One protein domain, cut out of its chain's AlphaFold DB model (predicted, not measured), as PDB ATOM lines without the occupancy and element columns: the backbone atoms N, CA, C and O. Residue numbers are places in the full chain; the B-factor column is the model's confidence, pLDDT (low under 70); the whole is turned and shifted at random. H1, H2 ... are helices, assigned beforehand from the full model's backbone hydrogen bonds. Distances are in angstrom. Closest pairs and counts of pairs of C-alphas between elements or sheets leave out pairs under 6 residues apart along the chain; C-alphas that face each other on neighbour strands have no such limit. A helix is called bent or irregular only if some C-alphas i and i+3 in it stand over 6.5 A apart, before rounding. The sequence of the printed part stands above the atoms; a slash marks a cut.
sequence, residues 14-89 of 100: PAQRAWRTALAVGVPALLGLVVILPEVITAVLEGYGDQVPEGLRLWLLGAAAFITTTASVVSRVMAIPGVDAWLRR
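What this domain is: This is residues 14 to 89 of the 100 residues of an uncharacterized protein of Mycetocola reblochoni (UniProt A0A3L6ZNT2). Picture a long, slender helical hairpin: H1 runs out with a kink on its way, a short loop turns the chain at the far end, and H2 runs back beside it, the two touching with only a short part of each. Past the end of H2 the short helix H3 turns about crosswise to it, at the end of the rod where H1 begins. The printed part has 76 residues with three named helices, in the order H1, H2, H3, and no named strand; the class is all helix. The whole is only just loose, close to extended, with a radius of gyration of the C-alphas of 16.9 A, and its C-alphas span 51 by 20 by 19 A.

Where its parts are: Find C-alpha 14 at (-65.268, 37.738, -26.296); from there H1 runs through residues 14 to 47, 46.9 A from first to last C-alpha, to C-alpha 47 at (-27.387, 65.258, -22.878). Near residue 35 you meet its kink of 30 degrees. H1 is neither bent nor irregular, but only just: C-alphas 35 and 38 are 6.3 A apart. Go on to residues 54 to 78 for H2, which is 35.7 A long. Then look at residues 81 to 89 for H3, 12.9 A long, which ends at C-alpha 89 at (-68.536, 41.732, -6.921).

How they stand to each other: Start at H1 and H2, a helical hairpin whose lines stand at a shallow tilt of 16 degrees and run opposite ways. They touch with 5 pairs of C-alphas within 8 A, through residues 21 to 25 of H1 and 71 to 75 of H2 alone. Look there for the closest C-alphas of the two, those of Val 25 and Ala 71, 6.4 A apart. Residues 33 to 39 of H1 and 61 to 66 of H2 stand free. Next compare H2 with H3: they are close but not clearly touching, the closest C-alphas being those of Met 78 and Asp 84, 7.3 A apart. Their lines are about perpendicular, at 80 degrees. H1 and H3 are apart. In the backbones of H2 and H3 each O i to N i+4 pair is within hydrogen-bond range; in H1, 26 of 30 are.

The domain as a whole: The outline is a rod, and the two C-alphas farthest apart are those of Gly 49 and Arg 89, at 52.2 A. The printed part has no cut. The link from H1 to H2 is short, with 6 residues, and the link from H2 to H3 is tight, with 2. Read the B-factor column for the model's confidence: the mean pLDDT of the printed part is 72.8, and it is under 70 in residues 14 to 22, 47 to 52 and 75 to 89.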
ATOM      1  N   PRO A  14     -66.615  37.533 -25.750       55.62
ATOM      2  CA  PRO A  14     -65.268  37.738 -26.296       55.62
ATOM      3  C   PRO A  14     -64.830  39.213 -26.271       55.62
ATOM      4  O   PRO A  14     -63.673  39.517 -25.974       55.62
ATOM      5  N   ALA A  15     -65.761  40.143 -26.502       49.91
ATOM      6  CA  ALA A  15     -65.488  41.583 -26.523       49.91
ATOM      7  C   ALA A  15     -65.114  42.153 -25.140       49.91
ATOM      8  O   ALA A  15     -64.309  43.075 -25.035       49.91
ATOM      9  N   GLN A  16     -65.653  41.579 -24.065       58.31
ATOM     10  CA  GLN A  16     -65.418  42.054 -22.699       58.31
ATOM     11  C   GLN A  16     -64.046  41.608 -22.171       58.31
ATOM     12  O   GLN A  16     -63.372  42.348 -21.452       58.31
ATOM     13  N   ARG A  17     -63.579  40.432 -22.618       62.28
ATOM     14  CA  ARG A  17     -62.196  39.985 -22.416       62.28
ATOM     15  C   ARG A  17     -61.216  40.922 -23.119       62.28
ATOM     16  O   ARG A  17     -60.256  41.347 -22.492       62.28
ATOM     17  N   ALA A  18     -61.493  41.292 -24.370       59.62
ATOM     18  CA  ALA A  18     -60.665  42.233 -25.123       59.62
ATOM     19  C   ALA A  18     -60.582  43.609 -24.442       59.62
ATOM     20  O   ALA A  18     -59.489  44.154 -24.315       59.62
ATOM     21  N   TRP A  19     -61.699  44.128 -23.924       60.03
ATOM     22  CA  TRP A  19     -61.730  45.401 -23.197       60.03
ATOM     23  C   TRP A  19     -60.893  45.393 -21.916       60.03
ATOM     24  O   TRP A  19     -60.195  46.359 -21.622       60.03
ATOM     25  N   ARG A  20     -60.905  44.288 -21.166       65.62
ATOM     26  CA  ARG A  20     -60.068  44.133 -19.971       65.62
ATOM     27  C   ARG A  20     -58.583  44.133 -20.301       65.62
ATOM     28  O   ARG A  20     -57.824  44.822 -19.628       65.62
ATOM     29  N   THR A  21     -58.172  43.422 -21.347       67.50
ATOM     30  CA  THR A  21     -56.776  43.439 -21.802       67.50
ATOM     31  C   THR A  21     -56.392  44.812 -22.346       67.50
ATOM     32  O   THR A  21     -55.302  45.300 -22.059       67.50
ATOM     33  N   ALA A  22     -57.299  45.462 -23.080       68.00
ATOM     34  CA  ALA A  22     -57.092  46.803 -23.610       68.00
ATOM     35  C   ALA A  22     -56.917  47.836 -22.493       68.00
ATOM     36  O   ALA A  22     -56.046  48.683 -22.601       68.00
ATOM     37  N   LEU A  23     -57.664  47.749 -21.391       73.25
ATOM     38  CA  LEU A  23     -57.464  48.638 -20.243       73.25
ATOM     39  C   LEU A  23     -56.207  48.270 -19.449       73.25
ATOM     40  O   LEU A  23     -55.419  49.149 -19.113       73.25
ATOM     41  N   ALA A  24     -55.987  46.979 -19.189       72.75
ATOM     42  CA  ALA A  24     -54.853  46.504 -18.401       72.75
ATOM     43  C   ALA A  24     -53.498  46.793 -19.061       72.75
ATOM     44  O   ALA A  24     -52.528  47.038 -18.356       72.75
ATOM     45  N   VAL A  25     -53.422  46.762 -20.394       78.19
ATOM     46  CA  VAL A  25     -52.188  47.041 -21.147       78.19
ATOM     47  C   VAL A  25     -52.197  48.450 -21.731       78.19
ATOM     48  O   VAL A  25     -51.186  49.145 -21.679       78.19
ATOM     49  N   GLY A  26     -53.334  48.897 -22.257       76.44
ATOM     50  CA  GLY A  26     -53.455  50.186 -22.930       76.44
ATOM     51  C   GLY A  26     -53.333  51.373 -21.986       76.44
ATOM     52  O   GLY A  26     -52.702  52.349 -22.371       76.44
ATOM     53  N   VAL A  27     -53.840  51.298 -20.747       82.62
ATOM     54  CA  VAL A  27     -53.656  52.397 -19.782       82.62
ATOM     55  C   VAL A  27     -52.176  52.564 -19.410       82.62
ATOM     56  O   VAL A  27     -51.664  53.669 -19.595       82.62
ATOM     57  N   PRO A  28     -51.436  51.520 -18.977       79.44
ATOM     58  CA  PRO A  28     -49.996  51.646 -18.746       79.44
ATOM     59  C   PRO A  28     -49.215  52.080 -19.987       79.44
ATOM     60  O   PRO A  28     -48.309  52.900 -19.872       79.44
ATOM     61  N   ALA A  29     -49.567  51.567 -21.171       81.88
ATOM     62  CA  ALA A  29     -48.897  51.932 -22.415       81.88
ATOM     63  C   ALA A  29     -49.105  53.413 -22.764       81.88
ATOM     64  O   ALA A  29     -48.136  54.105 -23.061       81.88
ATOM     65  N   LEU A  30     -50.341  53.916 -22.677       84.00
ATOM     66  CA  LEU A  30     -50.657  55.326 -22.920       84.00
ATOM     67  C   LEU A  30     -49.977  56.238 -21.899       84.00
ATOM     68  O   LEU A  30     -49.400  57.248 -22.287       84.00
ATOM     69  N   LEU A  31     -49.994  55.873 -20.615       85.56
ATOM     70  CA  LEU A  31     -49.292  56.633 -19.579       85.56
ATOM     71  C   LEU A  31     -47.782  56.665 -19.831       85.56
ATOM     72  O   LEU A  31     -47.172  57.726 -19.730       85.56
ATOM     73  N   GLY A  32     -47.186  55.538 -20.223       84.44
ATOM     74  CA  GLY A  32     -45.781  55.493 -20.619       84.44
ATOM     75  C   GLY A  32     -45.483  56.411 -21.806       84.44
ATOM     76  O   GLY A  32     -44.495  57.137 -21.796       84.44
ATOM     77  N   LEU A  33     -46.366  56.448 -22.800       83.19
ATOM     78  CA  LEU A  33     -46.190  57.272 -23.995       83.19
ATOM     79  C   LEU A  33     -46.358  58.773 -23.710       83.19
ATOM     80  O   LEU A  33     -45.639  59.586 -24.274       83.19
ATOM     81  N   VAL A  34     -47.280  59.151 -22.823       87.44
ATOM     82  CA  VAL A  34     -47.549  60.563 -22.500       87.44
ATOM     83  C   VAL A  34     -46.563  61.122 -21.476       87.44
ATOM     84  O   VAL A  34     -46.230  62.298 -21.551       87.44
ATOM     85  N   VAL A  35     -46.103  60.309 -20.523       87.38
ATOM     86  CA  VAL A  35     -45.275  60.785 -19.402       87.38
ATOM     87  C   VAL A  35     -43.804  60.426 -19.587       87.38
ATOM     88  O   VAL A  35     -42.941  61.276 -19.416       87.38
ATOM     89  N   ILE A  36     -43.502  59.177 -19.951       82.94
ATOM     90  CA  ILE A  36     -42.119  58.680 -19.981       82.94
ATOM     91  C   ILE A  36     -41.432  59.060 -21.295       82.94
ATOM     92  O   ILE A  36     -40.277  59.470 -21.287       82.94
ATOM     93  N   LEU A  37     -42.128  58.952 -22.430       82.50
ATOM     94  CA  LEU A  37     -41.546  59.262 -23.739       82.50
ATOM     95  C   LEU A  37     -41.014  60.704 -23.869       82.50
ATOM     96  O   LEU A  37     -39.888  60.841 -24.348       82.50
ATOM     97  N   PRO A  38     -41.739  61.771 -23.465       84.12
ATOM     98  CA  PRO A  38     -41.200  63.126 -23.560       84.12
ATOM     99  C   PRO A  38     -39.985  63.339 -22.655       84.12
ATOM    100  O   PRO A  38     -39.025  63.949 -23.105       84.12
ATOM    101  N   GLU A  39     -39.973  62.787 -21.439       84.44
ATOM    102  CA  GLU A  39     -38.799  62.834 -20.552       84.44
ATOM    103  C   GLU A  39     -37.575  62.166 -21.188       84.44
ATOM    104  O   GLU A  39     -36.478  62.720 -21.183       84.44
ATOM    105  N   VAL A  40     -37.764  61.003 -21.819       80.94
ATOM    106  CA  VAL A  40     -36.686  60.315 -22.542       80.94
ATOM    107  C   VAL A  40     -36.183  61.159 -23.715       80.94
ATOM    108  O   VAL A  40     -34.975  61.253 -23.914       80.94
ATOM    109  N   ILE A  41     -37.078  61.790 -24.482       81.06
ATOM    110  CA  ILE A  41     -36.699  62.662 -25.602       81.06
ATOM    111  C   ILE A  41     -35.915  63.879 -25.098       81.06
ATOM    112  O   ILE A  41     -34.850  64.170 -25.638       81.06
ATOM    113  N   THR A  42     -36.395  64.556 -24.052       81.38
ATOM    114  CA  THR A  42     -35.712  65.710 -23.449       81.38
ATOM    115  C   THR A  42     -34.325  65.323 -22.945       81.38
ATOM    116  O   THR A  42     -33.347  65.968 -23.313       81.38
ATOM    117  N   ALA A  43     -34.207  64.218 -22.201       78.88
ATOM    118  CA  ALA A  43     -32.926  63.739 -21.684       78.88
ATOM    119  C   ALA A  43     -31.920  63.387 -22.798       78.88
ATOM    120  O   ALA A  43     -30.720  63.628 -22.653       78.88
ATOM    121  N   VAL A  44     -32.393  62.831 -23.919       77.75
ATOM    122  CA  VAL A  44     -31.544  62.533 -25.084       77.75
ATOM    123  C   VAL A  44     -31.080  63.822 -25.768       77.75
ATOM    124  O   VAL A  44     -29.884  63.979 -26.022       77.75
ATOM    125  N   LEU A  45     -32.004  64.756 -26.017       77.31
ATOM    126  CA  LEU A  45     -31.714  66.026 -26.687       77.31
ATOM    127  C   LEU A  45     -30.772  66.919 -25.869       77.31
ATOM    128  O   LEU A  45     -29.888  67.549 -26.442       77.31
ATOM    129  N   GLU A  46     -30.943  66.959 -24.547       75.19
ATOM    130  CA  GLU A  46     -30.166  67.811 -23.642       75.19
ATOM    131  C   GLU A  46     -28.772  67.236 -23.339       75.19
ATOM    132  O   GLU A  46     -27.805  67.987 -23.217       75.19
ATOM    133  N   GLY A  47     -28.644  65.907 -23.255       67.06
ATOM    134  CA  GLY A  47     -27.387  65.258 -22.878       67.06
ATOM    135  C   GLY A  47     -26.434  64.949 -24.036       67.06
ATOM    136  O   GLY A  47     -25.218  65.010 -23.853       67.06
ATOM    137  N   TYR A  48     -26.955  64.574 -25.211       64.31
ATOM    138  CA  TYR A  48     -26.135  63.910 -26.240       64.31
ATOM    139  C   TYR A  48     -26.444  64.314 -27.690       64.31
ATOM    140  O   TYR A  48     -25.749  63.870 -28.608       64.31
ATOM    141  N   GLY A  49     -27.442  65.171 -27.928       68.44
ATOM    142  CA  GLY A  49     -27.868  65.515 -29.285       68.44
ATOM    143  C   GLY A  49     -28.444  64.296 -30.022       68.44
ATOM    144  O   GLY A  49     -29.298  63.599 -29.486       68.44
ATOM    145  N   ASP A  50     -27.989  64.027 -31.250       63.22
ATOM    146  CA  ASP A  50     -28.570  62.998 -32.140       63.22
ATOM    147  C   ASP A  50     -28.037  61.565 -31.897       63.22
ATOM    148  O   ASP A  50     -28.475  60.601 -32.525       63.22
ATOM    149  N   GLN A  51     -27.065  61.391 -30.995       69.00
ATOM    150  CA  GLN A  51     -26.443  60.090 -30.729       69.00
ATOM    151  C   GLN A  51     -26.977  59.501 -29.421       69.00
ATOM    152  O   GLN A  51     -26.639  59.956 -28.332       69.00
ATOM    153  N   VAL A  52     -27.803  58.456 -29.520       66.38
ATOM    154  CA  VAL A  52     -28.368  57.772 -28.347       66.38
ATOM    155  C   VAL A  52     -27.311  56.847 -27.721       66.38
ATOM    156  O   VAL A  52     -26.907  55.878 -28.373       66.38
ATOM    157  N   PRO A  53     -26.878  57.075 -26.466       72.88
ATOM    158  CA  PRO A  53     -25.859  56.247 -25.828       72.88
ATOM    159  C   PRO A  53     -26.346  54.808 -25.599       72.88
ATOM    160  O   PRO A  53     -27.487  54.563 -25.200       72.88
ATOM    161  N   GLU A  54     -25.452  53.840 -25.807       75.44
ATOM    162  CA  GLU A  54     -25.765  52.405 -25.739       75.44
ATOM    163  C   GLU A  54     -26.308  51.982 -24.361       75.44
ATOM    164  O   GLU A  54     -27.249  51.192 -24.277       75.44
ATOM    165  N   GLY A  55     -25.804  52.590 -23.280       76.62
ATOM    166  CA  GLY A  55     -26.292  52.352 -21.917       76.62
ATOM    167  C   GLY A  55     -27.752  52.770 -21.702       76.62
ATOM    168  O   GLY A  55     -28.515  52.029 -21.081       76.62
ATOM    169  N   LEU A  56     -28.178  53.902 -22.274       78.31
ATOM    170  CA  LEU A  56     -29.577  54.340 -22.215       78.31
ATOM    171  C   LEU A  56     -30.472  53.391 -23.019       78.31
ATOM    172  O   LEU A  56     -31.564  53.034 -22.582       78.31
ATOM    173  N   ARG A  57     -29.977  52.919 -24.168       72.88
ATOM    174  CA  ARG A  57     -30.657  51.928 -25.007       72.88
ATOM    175  C   ARG A  57     -30.900  50.616 -24.261       72.88
ATOM    176  O   ARG A  57     -32.016  50.104 -24.292       72.88
ATOM    177  N   LEU A  58     -29.884  50.100 -23.567       82.88
ATOM    178  CA  LEU A  58     -29.988  48.887 -22.750       82.88
ATOM    179  C   LEU A  58     -30.936  49.074 -21.562       82.88
ATOM    180  O   LEU A  58     -31.726  48.176 -21.268       82.88
ATOM    181  N   TRP A  59     -30.909  50.242 -20.916       82.75
ATOM    182  CA  TRP A  59     -31.832  50.557 -19.826       82.75
ATOM    183  C   TRP A  59     -33.289  50.601 -20.305       82.75
ATOM    184  O   TRP A  59     -34.149  49.958 -19.705       82.75
ATOM    185  N   LEU A  60     -33.562  51.277 -21.428       81.25
ATOM    186  CA  LEU A  60     -34.894  51.330 -22.042       81.25
ATOM    187  C   LEU A  60     -35.383  49.939 -22.462       81.25
ATOM    188  O   LEU A  60     -36.544  49.601 -22.232       81.25
ATOM    189  N   LEU A  61     -34.501  49.110 -23.029       84.44
ATOM    190  CA  LEU A  61     -34.799  47.713 -23.358       84.44
ATOM    191  C   LEU A  61     -35.151  46.896 -22.111       84.44
ATOM    192  O   LEU A  61     -36.137  46.162 -22.119       84.44
ATOM    193  N   GLY A  62     -34.383  47.050 -21.031       86.12
ATOM    194  CA  GLY A  62     -34.657  46.402 -19.750       86.12
ATOM    195  C   GLY A  62     -35.994  46.841 -19.151       86.12
ATOM    196  O   GLY A  62     -36.794  45.999 -18.743       86.12
ATOM    197  N   ALA A  63     -36.280  48.144 -19.166       83.50
ATOM    198  CA  ALA A  63     -37.549  48.695 -18.703       83.50
ATOM    199  C   ALA A  63     -38.730  48.169 -19.535       83.50
ATOM    200  O   ALA A  63     -39.723  47.700 -18.977       83.50
ATOM    201  N   ALA A  64     -38.605  48.157 -20.865       78.38
ATOM    202  CA  ALA A  64     -39.620  47.609 -21.758       78.38
ATOM    203  C   ALA A  64     -39.849  46.110 -21.511       78.38
ATOM    204  O   ALA A  64     -40.998  45.666 -21.432       78.38
ATOM    205  N   ALA A  65     -38.780  45.330 -21.329       83.38
ATOM    206  CA  ALA A  65     -38.870  43.908 -21.010       83.38
ATOM    207  C   ALA A  65     -39.560  43.673 -19.659       83.38
ATOM    208  O   ALA A  65     -40.419  42.794 -19.548       83.38
ATOM    209  N   PHE A  66     -39.255  44.485 -18.647       84.88
ATOM    210  CA  PHE A  66     -39.877  44.401 -17.328       84.88
ATOM    211  C   PHE A  66     -41.376  44.727 -17.373       84.88
ATOM    212  O   PHE A  66     -42.195  43.963 -16.853       84.88
ATOM    213  N   ILE A  67     -41.753  45.816 -18.050       82.62
ATOM    214  CA  ILE A  67     -43.157  46.209 -18.231       82.62
ATOM    215  C   ILE A  67     -43.911  45.121 -19.000       82.62
ATOM    216  O   ILE A  67     -44.982  44.698 -18.570       82.62
ATOM    217  N   THR A  68     -43.331  44.608 -20.087       77.62
ATOM    218  CA  THR A  68     -43.932  43.538 -20.901       77.62
ATOM    219  C   THR A  68     -44.126  42.263 -20.087       77.62
ATOM    220  O   THR A  68     -45.193  41.649 -20.127       77.62
ATOM    221  N   THR A  69     -43.129  41.886 -19.285       81.19
ATOM    222  CA  THR A  69     -43.212  40.718 -18.400       81.19
ATOM    223  C   THR A  69     -44.314  40.910 -17.365       81.19
ATOM    224  O   THR A  69     -45.167  40.036 -17.209       81.19
ATOM    225  N   THR A  70     -44.376  42.078 -16.727       79.19
ATOM    226  CA  THR A  70     -45.414  42.416 -15.746       79.19
ATOM    227  C   THR A  70     -46.807  42.381 -16.376       79.19
ATOM    228  O   THR A  70     -47.708  41.733 -15.848       79.19
ATOM    229  N   ALA A  71     -46.975  42.983 -17.555       73.19
ATOM    230  CA  ALA A  71     -48.224  42.951 -18.311       73.19
ATOM    231  C   ALA A  71     -48.632  41.515 -18.683       73.19
ATOM    232  O   ALA A  71     -49.807  41.160 -18.579       73.19
ATOM    233  N   SER A  72     -47.672  40.660 -19.048       72.25
ATOM    234  CA  SER A  72     -47.933  39.247 -19.347       72.25
ATOM    235  C   SER A  72     -48.421  38.476 -18.114       72.25
ATOM    236  O   SER A  72     -49.373  37.698 -18.207       72.25
ATOM    237  N   VAL A  73     -47.835  38.742 -16.942       75.56
ATOM    238  CA  VAL A  73     -48.227  38.125 -15.669       75.56
ATOM    239  C   VAL A  73     -49.622  38.588 -15.270       75.56
ATOM    240  O   VAL A  73     -50.465  37.751 -14.952       75.56
ATOM    241  N   VAL A  74     -49.907  39.889 -15.359       70.44
ATOM    242  CA  VAL A  74     -51.245  40.438 -15.093       70.44
ATOM    243  C   VAL A  74     -52.275  39.831 -16.046       70.44
ATOM    244  O   VAL A  74     -53.329  39.389 -15.599       70.44
ATOM    245  N   SER A  75     -51.952  39.715 -17.335       68.56
ATOM    246  CA  SER A  75     -52.824  39.070 -18.324       68.56
ATOM    247  C   SER A  75     -53.098  37.600 -17.975       68.56
ATOM    248  O   SER A  75     -54.234  37.128 -18.073       68.56
ATOM    249  N   ARG A  76     -52.090  36.885 -17.456       66.25
ATOM    250  CA  ARG A  76     -52.223  35.500 -16.980       66.25
ATOM    251  C   ARG A  76     -53.073  35.390 -15.710       66.25
ATOM    252  O   ARG A  76     -53.899  34.487 -15.623       66.25
ATOM    253  N   VAL A  77     -52.933  36.317 -14.760       65.88
ATOM    254  CA  VAL A  77     -53.792  36.406 -13.562       65.88
ATOM    255  C   VAL A  77     -55.239  36.701 -13.956       65.88
ATOM    256  O   VAL A  77     -56.173  36.121 -13.412       65.88
ATOM    257  N   MET A  78     -55.440  37.552 -14.958       57.69
ATOM    258  CA  MET A  78     -56.762  37.927 -15.447       57.69
ATOM    259  C   MET A  78     -57.481  36.788 -16.192       57.69
ATOM    260  O   MET A  78     -58.700  36.848 -16.347       57.69
ATOM    261  N   ALA A  79     -56.748  35.750 -16.612       61.75
ATOM    262  CA  ALA A  79     -57.302  34.515 -17.164       61.75
ATOM    263  C   ALA A  79     -57.868  33.563 -16.090       61.75
ATOM    264  O   ALA A  79     -58.512  32.576 -16.439       61.75
ATOM    265  N   ILE A  80     -57.657  33.843 -14.797       62.25
ATOM    266  CA  ILE A  80     -58.201  33.038 -13.698       62.25
ATOM    267  C   ILE A  80     -59.693  33.382 -13.507       62.25
ATOM    268  O   ILE A  80     -60.015  34.535 -13.199       62.25
ATOM    269  N   PRO A  81     -60.623  32.408 -13.599       56.62
ATOM    270  CA  PRO A  81     -62.065  32.662 -13.483       56.62
ATOM    271  C   PRO A  81     -62.483  33.242 -12.118       56.62
ATOM    272  O   PRO A  81     -63.450  33.997 -12.035       56.62
ATOM    273  N   GLY A  82     -61.716  32.978 -11.053       54.47
ATOM    274  CA  GLY A  82     -61.932  33.565  -9.723       54.47
ATOM    275  C   GLY A  82     -61.734  35.087  -9.664       54.47
ATOM    276  O   GLY A  82     -62.439  35.772  -8.926       54.47
ATOM    277  N   VAL A  83     -60.841  35.641 -10.491       56.16
ATOM    278  CA  VAL A  83     -60.630  37.097 -10.580       56.16
ATOM    279  C   VAL A  83     -61.806  37.762 -11.295       56.16
ATOM    280  O   VAL A  83     -62.203  38.867 -10.932       56.16
ATOM    281  N   ASP A  84     -62.418  37.084 -12.271       58.47
ATOM    282  CA  ASP A  84     -63.631  37.580 -12.930       58.47
ATOM    283  C   ASP A  84     -64.838  37.610 -11.977       58.47
ATOM    284  O   ASP A  84     -65.604  38.573 -11.979       58.47
ATOM    285  N   ALA A  85     -64.966  36.612 -11.096       57.56
ATOM    286  CA  ALA A  85     -65.994  36.587 -10.054       57.56
ATOM    287  C   ALA A  85     -65.801  37.696  -9.000       57.56
ATOM    288  O   ALA A  85     -66.770  38.333  -8.585       57.56
ATOM    289  N   TRP A  86     -64.556  37.979  -8.601       62.12
ATOM    290  CA  TRP A  86     -64.247  39.081  -7.685       62.12
ATOM    291  C   TRP A  86     -64.480  40.454  -8.336       62.12
ATOM    292  O   TRP A  86     -65.073  41.338  -7.718       62.12
ATOM    293  N   LEU A  87     -64.123  40.614  -9.617       59.03
ATOM    294  CA  LEU A  87     -64.406  41.837 -10.374       59.03
ATOM    295  C   LEU A  87     -65.909  42.067 -10.568       59.03
ATOM    296  O   LEU A  87     -66.326  43.214 -10.459       59.03
ATOM    297  N   ARG A  88     -66.744  41.026 -10.740       60.94
ATOM    298  CA  ARG A  88     -68.221  41.168 -10.701       60.94
ATOM    299  C   ARG A  88     -68.742  41.712  -9.379       60.94
ATOM    300  O   ARG A  88     -69.752  42.406  -9.364       60.94
ATOM    301  N   ARG A  89     -68.100  41.346  -8.268       58.97
ATOM    302  CA  ARG A  89     -68.536  41.732  -6.921       58.97
ATOM    303  C   ARG A  89     -68.309  43.222  -6.657       58.97
ATOM    304  O   ARG A  89     -69.101  43.818  -5.936       58.97
TER     305      ARG A  89